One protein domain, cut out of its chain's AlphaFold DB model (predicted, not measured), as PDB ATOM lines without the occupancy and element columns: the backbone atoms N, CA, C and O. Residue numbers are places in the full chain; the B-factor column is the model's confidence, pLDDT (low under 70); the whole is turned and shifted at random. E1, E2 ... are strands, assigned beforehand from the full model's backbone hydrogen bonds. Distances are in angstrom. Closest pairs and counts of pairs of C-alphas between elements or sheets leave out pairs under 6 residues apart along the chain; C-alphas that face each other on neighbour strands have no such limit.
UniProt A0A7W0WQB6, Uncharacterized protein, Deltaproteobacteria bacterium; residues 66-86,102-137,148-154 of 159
ATOM      1  N   ASP A  66     213.557 240.556 204.824       71.94
ATOM      2  CA  ASP A  66     213.583 240.972 206.227       71.94
ATOM      3  C   ASP A  66     212.457 240.276 206.983       71.94
ATOM      4  O   ASP A  66     212.638 239.829 208.112       71.94
ATOM      5  N   GLN A  67     211.286 240.164 206.348       81.50
ATOM      6  CA  GLN A  67     210.086 239.631 206.974       81.50
ATOM      7  C   GLN A  67     209.209 238.860 205.992       81.50
ATOM      8  O   GLN A  67     209.069 239.218 204.819       81.50
ATOM      9  N   ARG A  68     208.582 237.795 206.494       85.94
ATOM     10  CA  ARG A  68     207.639 236.955 205.752       85.94
ATOM     11  C   ARG A  68     206.408 236.704 206.608       85.94
ATOM     12  O   ARG A  68     206.538 236.292 207.757       85.94
ATOM     13  N   TRP A  69     205.223 236.881 206.039       86.75
ATOM     14  CA  TRP A  69     203.955 236.600 206.703       86.75
ATOM     15  C   TRP A  69     203.111 235.633 205.891       86.75
ATOM     16  O   TRP A  69     202.990 235.764 204.676       86.75
ATOM     17  N   THR A  70     202.471 234.702 206.583       88.44
ATOM     18  CA  THR A  70     201.385 233.891 206.042       88.44
ATOM     19  C   THR A  70     200.073 234.556 206.411       88.44
ATOM     20  O   THR A  70     199.759 234.689 207.594       88.44
ATOM     21  N   VAL A  71     199.293 234.962 205.417       88.69
ATOM     22  CA  VAL A  71     197.975 235.556 205.630       88.69
ATOM     23  C   VAL A  71     196.897 234.515 205.376       88.69
ATOM     24  O   VAL A  71     196.898 233.839 204.346       88.69
ATOM     25  N   MET A  72     195.954 234.408 206.310       87.19
ATOM     26  CA  MET A  72     194.778 233.540 206.239       87.19
ATOM     27  C   MET A  72     193.504 234.375 206.362       87.19
ATOM     28  O   MET A  72     193.446 235.294 207.176       87.19
ATOM     29  N   LYS A  73     192.481 234.059 205.565       86.75
ATOM     30  CA  LYS A  73     191.176 234.719 205.639       86.75
ATOM     31  C   LYS A  73     190.259 233.930 206.566       86.75
ATOM     32  O   LYS A  73     190.093 232.726 206.390       86.75
ATOM     33  N   SER A  74     189.648 234.611 207.528       84.94
ATOM     34  CA  SER A  74     188.616 234.069 208.408       84.94
ATOM     35  C   SER A  74     187.404 234.999 208.380       84.94
ATOM     36  O   SER A  74     187.405 236.082 208.974       84.94
ATOM     37  N   GLY A  75     186.386 234.607 207.609       83.31
ATOM     38  CA  GLY A  75     185.221 235.448 207.332       83.31
ATOM     39  C   GLY A  75     185.609 236.726 206.581       83.31
ATOM     40  O   GLY A  75     186.170 236.662 205.486       83.31
ATOM     41  N   GLU A  76     185.313 237.880 207.176       82.06
ATOM     42  CA  GLU A  76     185.683 239.208 206.655       82.06
ATOM     43  C   GLU A  76     187.052 239.696 207.147       82.06
ATOM     44  O   GLU A  76     187.576 240.683 206.640       82.06
ATOM     45  N   THR A  77     187.649 239.003 208.118       82.31
ATOM     46  CA  THR A  77     188.935 239.397 208.701       82.31
ATOM     47  C   THR A  77     190.073 238.579 208.118       82.31
ATOM     48  O   THR A  77     189.918 237.391 207.826       82.31
ATOM     49  N   CYS A  78     191.237 239.202 207.965       86.81
ATOM     50  CA  CYS A  78     192.454 238.505 207.593       86.81
ATOM     51  C   CYS A  78     193.421 238.494 208.769       86.81
ATOM     52  O   CYS A  78     193.547 239.480 209.490       86.81
ATOM     53  N   SER A  79     194.096 237.368 208.962       88.31
ATOM     54  CA  SER A  79     195.098 237.191 210.004       88.31
ATOM     55  C   SER A  79     196.454 236.961 209.360       88.31
ATOM     56  O   SER A  79     196.593 236.029 208.569       88.31
ATOM     57  N   ALA A  80     197.445 237.785 209.693       87.81
ATOM     58  CA  ALA A  80     198.825 237.611 209.269       87.81
ATOM     59  C   ALA A  80     199.644 236.970 210.392       87.81
ATOM     60  O   ALA A  80     199.627 237.419 211.537       87.81
ATOM     61  N   MET A  81     200.367 235.909 210.054       85.81
ATOM     62  CA  MET A  81     201.279 235.202 210.947       85.81
ATOM     63  C   MET A  81     202.692 235.390 210.427       85.81
ATOM     64  O   MET A  81     203.002 234.943 209.323       85.81
ATOM     65  N   GLN A  82     203.545 236.050 211.202       86.06
ATOM     66  CA  GLN A  82     204.950 236.204 210.847       86.06
ATOM     67  C   GLN A  82     205.639 234.840 210.913       86.06
ATOM     68  O   GLN A  82     205.566 234.127 211.916       86.06
ATOM     69  N   ARG A  83     206.311 234.465 209.829       82.50
ATOM     70  CA  ARG A  83     207.093 233.240 209.757       82.50
ATOM     71  C   ARG A  83     208.446 233.502 210.401       82.50
ATOM     72  O   ARG A  83     209.359 233.997 209.751       82.50
ATOM     73  N   VAL A  84     208.548 233.165 211.681       80.00
ATOM     74  CA  VAL A  84     209.812 233.183 212.419       80.00
ATOM     75  C   VAL A  84     210.486 231.817 212.331       80.00
ATOM     76  O   VAL A  84     209.844 230.775 212.480       80.00
ATOM     77  N   GLU A  85     211.788 231.810 212.070       79.00
ATOM     78  CA  GLU A  85     212.597 230.598 212.139       79.00
ATOM     79  C   GLU A  85     213.018 230.359 213.585       79.00
ATOM     80  O   GLU A  85     213.928 230.989 214.119       79.00
ATOM     81  N   CYS A  86     212.301 229.447 214.239       77.00
ATOM     82  CA  CYS A  86     212.630 229.019 215.586       77.00
ATOM     83  C   CYS A  86     213.978 228.278 215.606       77.00
ATOM     84  O   CYS A  86     214.228 227.449 214.719       77.00
ATOM     85  N   PRO A 102     205.470 235.430 217.526       79.00
ATOM     86  CA  PRO A 102     204.518 236.505 217.744       79.00
ATOM     87  C   PRO A 102     203.091 236.015 217.456       79.00
ATOM     88  O   PRO A 102     202.884 235.197 216.549       79.00
ATOM     89  N   PRO A 103     202.094 236.502 218.209       82.12
ATOM     90  CA  PRO A 103     200.712 236.123 217.983       82.12
ATOM     91  C   PRO A 103     200.249 236.565 216.584       82.12
ATOM     92  O   PRO A 103     200.725 237.579 216.063       82.12
ATOM     93  N   PRO A 104     199.297 235.840 215.968       83.31
ATOM     94  CA  PRO A 104     198.679 236.272 214.724       83.31
ATOM     95  C   PRO A 104     198.034 237.649 214.888       83.31
ATOM     96  O   PRO A 104     197.275 237.882 215.830       83.31
ATOM     97  N   MET A 105     198.293 238.539 213.940       84.50
ATOM     98  CA  MET A 105     197.707 239.877 213.921       84.50
ATOM     99  C   MET A 105     196.556 239.956 212.934       84.50
ATOM    100  O   MET A 105     196.572 239.297 211.896       84.50
ATOM    101  N   LYS A 106     195.572 240.802 213.231       85.94
ATOM    102  CA  LYS A 106     194.486 241.097 212.297       85.94
ATOM    103  C   LYS A 106     194.942 242.178 211.328       85.94
ATOM    104  O   LYS A 106     195.410 243.227 211.754       85.94
ATOM    105  N   ILE A 107     194.773 241.925 210.039       83.81
ATOM    106  CA  ILE A 107     195.065 242.873 208.969       83.81
ATOM    107  C   ILE A 107     193.856 243.027 208.050       83.81
ATOM    108  O   ILE A 107     192.986 242.153 207.978       83.81
ATOM    109  N   ALA A 108     193.828 244.134 207.311       82.25
ATOM    110  CA  ALA A 108     192.917 244.274 206.188       82.25
ATOM    111  C   ALA A 108     193.232 243.200 205.139       82.25
ATOM    112  O   ALA A 108     194.392 242.949 204.805       82.25
ATOM    113  N   CYS A 109     192.192 242.546 204.630       81.62
ATOM    114  CA  CYS A 109     192.351 241.617 203.526       81.62
ATOM    115  C   CYS A 109     192.768 242.388 202.268       81.62
ATOM    116  O   CYS A 109     192.108 243.371 201.938       81.62
ATOM    117  N   PRO A 110     193.816 241.965 201.545       77.50
ATOM    118  CA  PRO A 110     194.191 242.620 200.301       77.50
ATOM    119  C   PRO A 110     193.059 242.526 199.273       77.50
ATOM    120  O   PRO A 110     192.466 241.459 199.063       77.50
ATOM    121  N   ASP A 111     192.788 243.650 198.612       72.75
ATOM    122  CA  ASP A 111     191.759 243.759 197.586       72.75
ATOM    123  C   ASP A 111     192.087 242.783 196.445       72.75
ATOM    124  O   ASP A 111     193.214 242.739 195.948       72.75
ATOM    125  N   ALA A 112     191.131 241.949 196.038       69.69
ATOM    126  CA  ALA A 112     191.302 240.850 195.074       69.69
ATOM    127  C   ALA A 112     191.974 239.562 195.593       69.69
ATOM    128  O   ALA A 112     192.570 238.826 194.804       69.69
ATOM    129  N   TRP A 113     191.851 239.247 196.885       77.81
ATOM    130  CA  TRP A 113     192.070 237.884 197.380       77.81
ATOM    131  C   TRP A 113     190.754 237.164 197.684       77.81
ATOM    132  O   TRP A 113     189.913 237.629 198.458       77.81
ATOM    133  N   ASP A 114     190.590 235.990 197.081       76.38
ATOM    134  CA  ASP A 114     189.415 235.136 197.226       76.38
ATOM    135  C   ASP A 114     189.403 234.348 198.545       76.38
ATOM    136  O   ASP A 114     188.362 233.823 198.940       76.38
ATOM    137  N   GLY A 115     190.531 234.306 199.264       77.38
ATOM    138  CA  GLY A 115     190.630 233.697 200.590       77.38
ATOM    139  C   GLY A 115     190.579 232.174 200.611       77.38
ATOM    140  O   GLY A 115     190.509 231.599 201.692       77.38
ATOM    141  N   LYS A 116     190.607 231.506 199.450       76.94
ATOM    142  CA  LYS A 116     190.550 230.036 199.376       76.94
ATOM    143  C   LYS A 116     191.853 229.360 199.793       76.94
ATOM    144  O   LYS A 116     191.839 228.196 200.174       76.94
ATOM    145  N   GLN A 117     192.973 230.068 199.694       80.44
ATOM    146  CA  GLN A 117     194.302 229.566 200.029       80.44
ATOM    147  C   GLN A 117     195.069 230.631 200.785       80.44
ATOM    148  O   GLN A 117     194.974 231.799 200.413       80.44
ATOM    149  N   ALA A 118     195.841 230.222 201.794       82.56
ATOM    150  CA  ALA A 118     196.761 231.109 202.489       82.56
ATOM    151  C   ALA A 118     197.717 231.768 201.485       82.56
ATOM    152  O   ALA A 118     198.256 231.094 200.606       82.56
ATOM    153  N   MET A 119     197.925 233.074 201.623       83.94
ATOM    154  CA  MET A 119     198.908 233.789 200.814       83.94
ATOM    155  C   MET A 119     200.166 234.060 201.624       83.94
ATOM    156  O   MET A 119     200.111 234.180 202.848       83.94
ATOM    157  N   THR A 120     201.291 234.205 200.933       86.69
ATOM    158  CA  THR A 120     202.517 234.689 201.561       86.69
ATOM    159  C   THR A 120     202.751 236.134 201.147       86.69
ATOM    160  O   THR A 120     202.756 236.443 199.958       86.69
ATOM    161  N   ILE A 121     202.964 237.006 202.127       86.94
ATOM    162  CA  ILE A 121     203.447 238.370 201.922       86.94
ATOM    163  C   ILE A 121     204.915 238.412 202.340       86.94
ATOM    164  O   ILE A 121     205.264 237.942 203.424       86.94
ATOM    165  N   VAL A 122     205.772 238.975 201.496       86.38
ATOM    166  CA  VAL A 122     207.201 239.162 201.770       86.38
ATOM    167  C   VAL A 122     207.556 240.644 201.755       86.38
ATOM    168  O   VAL A 122     207.088 241.396 200.895       86.38
ATOM    169  N   GLN A 123     208.388 241.058 202.708       85.38
ATOM    170  CA  GLN A 123     209.048 242.359 202.706       85.38
ATOM    171  C   GLN A 123     210.518 242.162 202.352       85.38
ATOM    172  O   GLN A 123     211.259 241.480 203.065       85.38
ATOM    173  N   TYR A 124     210.933 242.761 201.240       81.19
ATOM    174  CA  TYR A 124     212.328 242.760 200.822       81.19
ATOM    175  C   TYR A 124     213.118 243.819 201.575       81.19
ATOM    176  O   TYR A 124     212.607 244.912 201.848       81.19
ATOM    177  N   ALA A 125     214.385 243.508 201.843       70.44
ATOM    178  CA  ALA A 125     215.296 244.457 202.447       70.44
ATOM    179  C   ALA A 125     215.367 245.745 201.627       70.44
ATOM    180  O   ALA A 125     215.551 245.717 200.409       70.44
ATOM    181  N   ASN A 126     215.215 246.879 202.314       69.12
ATOM    182  CA  ASN A 126     215.194 248.228 201.740       69.12
ATOM    183  C   ASN A 126     213.942 248.587 200.914       69.12
ATOM    184  O   ASN A 126     213.954 249.596 200.206       69.12
ATOM    185  N   GLN A 127     212.851 247.818 201.003       71.25
ATOM    186  CA  GLN A 127     211.570 248.185 200.391       71.25
ATOM    187  C   GLN A 127     210.492 248.482 201.440       71.25
ATOM    188  O   GLN A 127     210.187 247.672 202.314       71.25
ATOM    189  N   ALA A 128     209.857 249.650 201.304       72.00
ATOM    190  CA  ALA A 128     208.681 250.028 202.093       72.00
ATOM    191  C   ALA A 128     207.391 249.324 201.622       72.00
ATOM    192  O   ALA A 128     206.360 249.399 202.285       72.00
ATOM    193  N   THR A 129     207.429 248.660 200.463       78.19
ATOM    194  CA  THR A 129     206.289 247.947 199.877       78.19
ATOM    195  C   THR A 129     206.480 246.446 199.986       78.19
ATOM    196  O   THR A 129     207.531 245.933 199.602       78.19
ATOM    197  N   CYS A 130     205.441 245.742 200.422       83.81
ATOM    198  CA  CYS A 130     205.436 244.289 200.480       83.81
ATOM    199  C   CYS A 130     204.931 243.695 199.164       83.81
ATOM    200  O   CYS A 130     204.192 244.341 198.416       83.81
ATOM    201  N   MET A 131     205.317 242.456 198.872       83.81
ATOM    202  CA  MET A 131     204.851 241.728 197.693       83.81
ATOM    203  C   MET A 131     204.138 240.444 198.093       83.81
ATOM    204  O   MET A 131     204.528 239.782 199.052       83.81
ATOM    205  N   VAL A 132     203.099 240.083 197.343       83.94
ATOM    206  CA  VAL A 132     202.462 238.768 197.454       83.94
ATOM    207  C   VAL A 132     203.289 237.775 196.649       83.94
ATOM    208  O   VAL A 132     203.439 237.935 195.435       83.94
ATOM    209  N   GLU A 133     203.813 236.755 197.322       78.19
ATOM    210  CA  GLU A 133     204.479 235.634 196.666       78.19
ATOM    211  C   GLU A 133     203.408 234.823 195.919       78.19
ATOM    212  O   GLU A 133     202.431 234.379 196.540       78.19
ATOM    213  N   PRO A 134     203.526 234.660 194.590       67.62
ATOM    214  CA  PRO A 134     202.582 233.845 193.846       67.62
ATOM    215  C   PRO A 134     202.657 232.397 194.340       67.62
ATOM    216  O   PRO A 134     203.737 231.878 194.623       67.62
ATOM    217  N   ALA A 135     201.500 231.736 194.441       67.19
ATOM    218  CA  ALA A 135     201.450 230.304 194.721       67.19
ATOM    219  C   ALA A 135     202.314 229.540 193.697       67.19
ATOM    220  O   ALA A 135     202.421 229.996 192.557       67.19
ATOM    221  N   PRO A 136     202.916 228.392 194.060       64.69
ATOM    222  CA  PRO A 136     203.747 227.631 193.135       64.69
ATOM    223  C   PRO A 136     202.925 227.246 191.901       64.69
ATOM    224  O   PRO A 136     201.997 226.440 191.973       64.69
ATOM    225  N   ILE A 137     203.248 227.858 190.763       67.19
ATOM    226  CA  ILE A 137     202.587 227.572 189.492       67.19
ATOM    227  C   ILE A 137     203.276 226.351 188.904       67.19
ATOM    228  O   ILE A 137     204.452 226.395 188.548       67.19
ATOM    229  N   PRO A 148     201.632 235.339 186.771       65.31
ATOM    230  CA  PRO A 148     201.127 236.660 187.083       65.31
ATOM    231  C   PRO A 148     202.233 237.462 187.785       65.31
ATOM    232  O   PRO A 148     202.953 236.907 188.624       65.31
ATOM    233  N   PRO A 149     202.383 238.756 187.459       67.19
ATOM    234  CA  PRO A 149     203.407 239.578 188.075       67.19
ATOM    235  C   PRO A 149     203.184 239.658 189.593       67.19
ATOM    236  O   PRO A 149     202.029 239.676 190.044       67.19
ATOM    237  N   PRO A 150     204.263 239.749 190.392       70.94
ATOM    238  CA  PRO A 150     204.160 239.968 191.826       70.94
ATOM    239  C   PRO A 150     203.301 241.197 192.123       70.94
ATOM    240  O   PRO A 150     203.521 242.286 191.585       70.94
ATOM    241  N   ARG A 151     202.299 241.025 192.985       77.31
ATOM    242  CA  ARG A 151     201.404 242.115 193.377       77.31
ATOM    243  C   ARG A 151     201.997 242.847 194.569       77.31
ATOM    244  O   ARG A 151     202.301 242.219 195.581       77.31
ATOM    245  N   LYS A 152     202.124 244.170 194.465       80.94
ATOM    246  CA  LYS A 152     202.500 245.024 195.596       80.94
ATOM    247  C   LYS A 152     201.301 245.196 196.525       80.94
ATOM    248  O   LYS A 152     200.198 245.471 196.058       80.94
ATOM    249  N   VAL A 153     201.527 245.038 197.821       81.75
ATOM    250  CA  VAL A 153     200.535 245.207 198.888       81.75
ATOM    251  C   VAL A 153     201.125 246.049 200.015       81.75
ATOM    252  O   VAL A 153     202.345 246.128 200.181       81.75
ATOM    253  N   ALA A 154     200.252 246.693 200.790       80.69
ATOM    254  CA  ALA A 154     200.665 247.343 202.025       80.69
ATOM    255  C   ALA A 154     201.254 246.295 202.980       80.69
ATOM    256  O   ALA A 154     200.704 245.201 203.126       80.69
TER     257      ALA A 154
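AT A GLANCE: This is residues 66 to 86, 102 to 137 and 148 to 154 of the 159 residues of an uncharacterized protein of Deltaproteobacteria bacterium (UniProt A0A7W0WQB6). One antiparallel sheet of six strands, strongly twisted and curled like part of a barrel, makes the body, with its longest strand, E1, in the middle between E2 and E4. The hairpins E1-E2 and E4-E5 form its inner part, the short strands E3 and E6 are its edges, and a long loop joins E3 to E4. The printed part has 64 residues with no named helix and six named strands, E1 to E6 along the chain, in sheet order E3, E2, E1, E4, E5, E6. The class is all strand, with under half of the residues, 31, in named elements; the whole is compact, with a radius of gyration of the C-alphas of 11.6 A and spans of 33 by 31 by 22 A.

IN THESE COORDINATES: E1, residues 66 to 74, runs 26.0 A from C-alpha 66 at (213.583, 240.972, 206.227) to C-alpha 74 at (188.616, 234.069, 208.408). E2 is residues 77 to 82, 16.5 A, and E4 is residues 119 to 124, 16.1 A. E5 is residues 130 to 133, E3 residues 105 to 107, and E6 residues 151 to 153, ending at C-alpha 153 at (200.535, 245.207, 198.888).

HOW THE PARTS SIT: E1 and E4 are antiparallel at 158 degrees; C-alphas 68 and 122 face each other at 4.6 A, and N 69 and O 121 are within hydrogen-bond range at 2.8 A. E1 and E2, a hairpin, stand at 150 degrees, with N 72 and O 79 at 2.9 A. E3 is antiparallel to E2, with N 80 and O 105 at 2.8 A. The hairpin E4 and E5 has N 122 and O 131 at 2.9 A, and E6 is antiparallel to E5, with N 153 and O 130 at 2.8 A. E3 and E6 are apart.

THE WHOLE: The farthest C-alphas, of Gly 75 and Asn 126, are 33.1 A apart. Residues 87 to 101 and 138 to 147 are not printed; the C-alpha gaps are 11.2 A and 9.5 A. The link E3 to E4 is long, with 11 residues. The mean pLDDT of the printed part is 79.8; residues 112, 126, 134 to 137 and 148 to 149 are under 70.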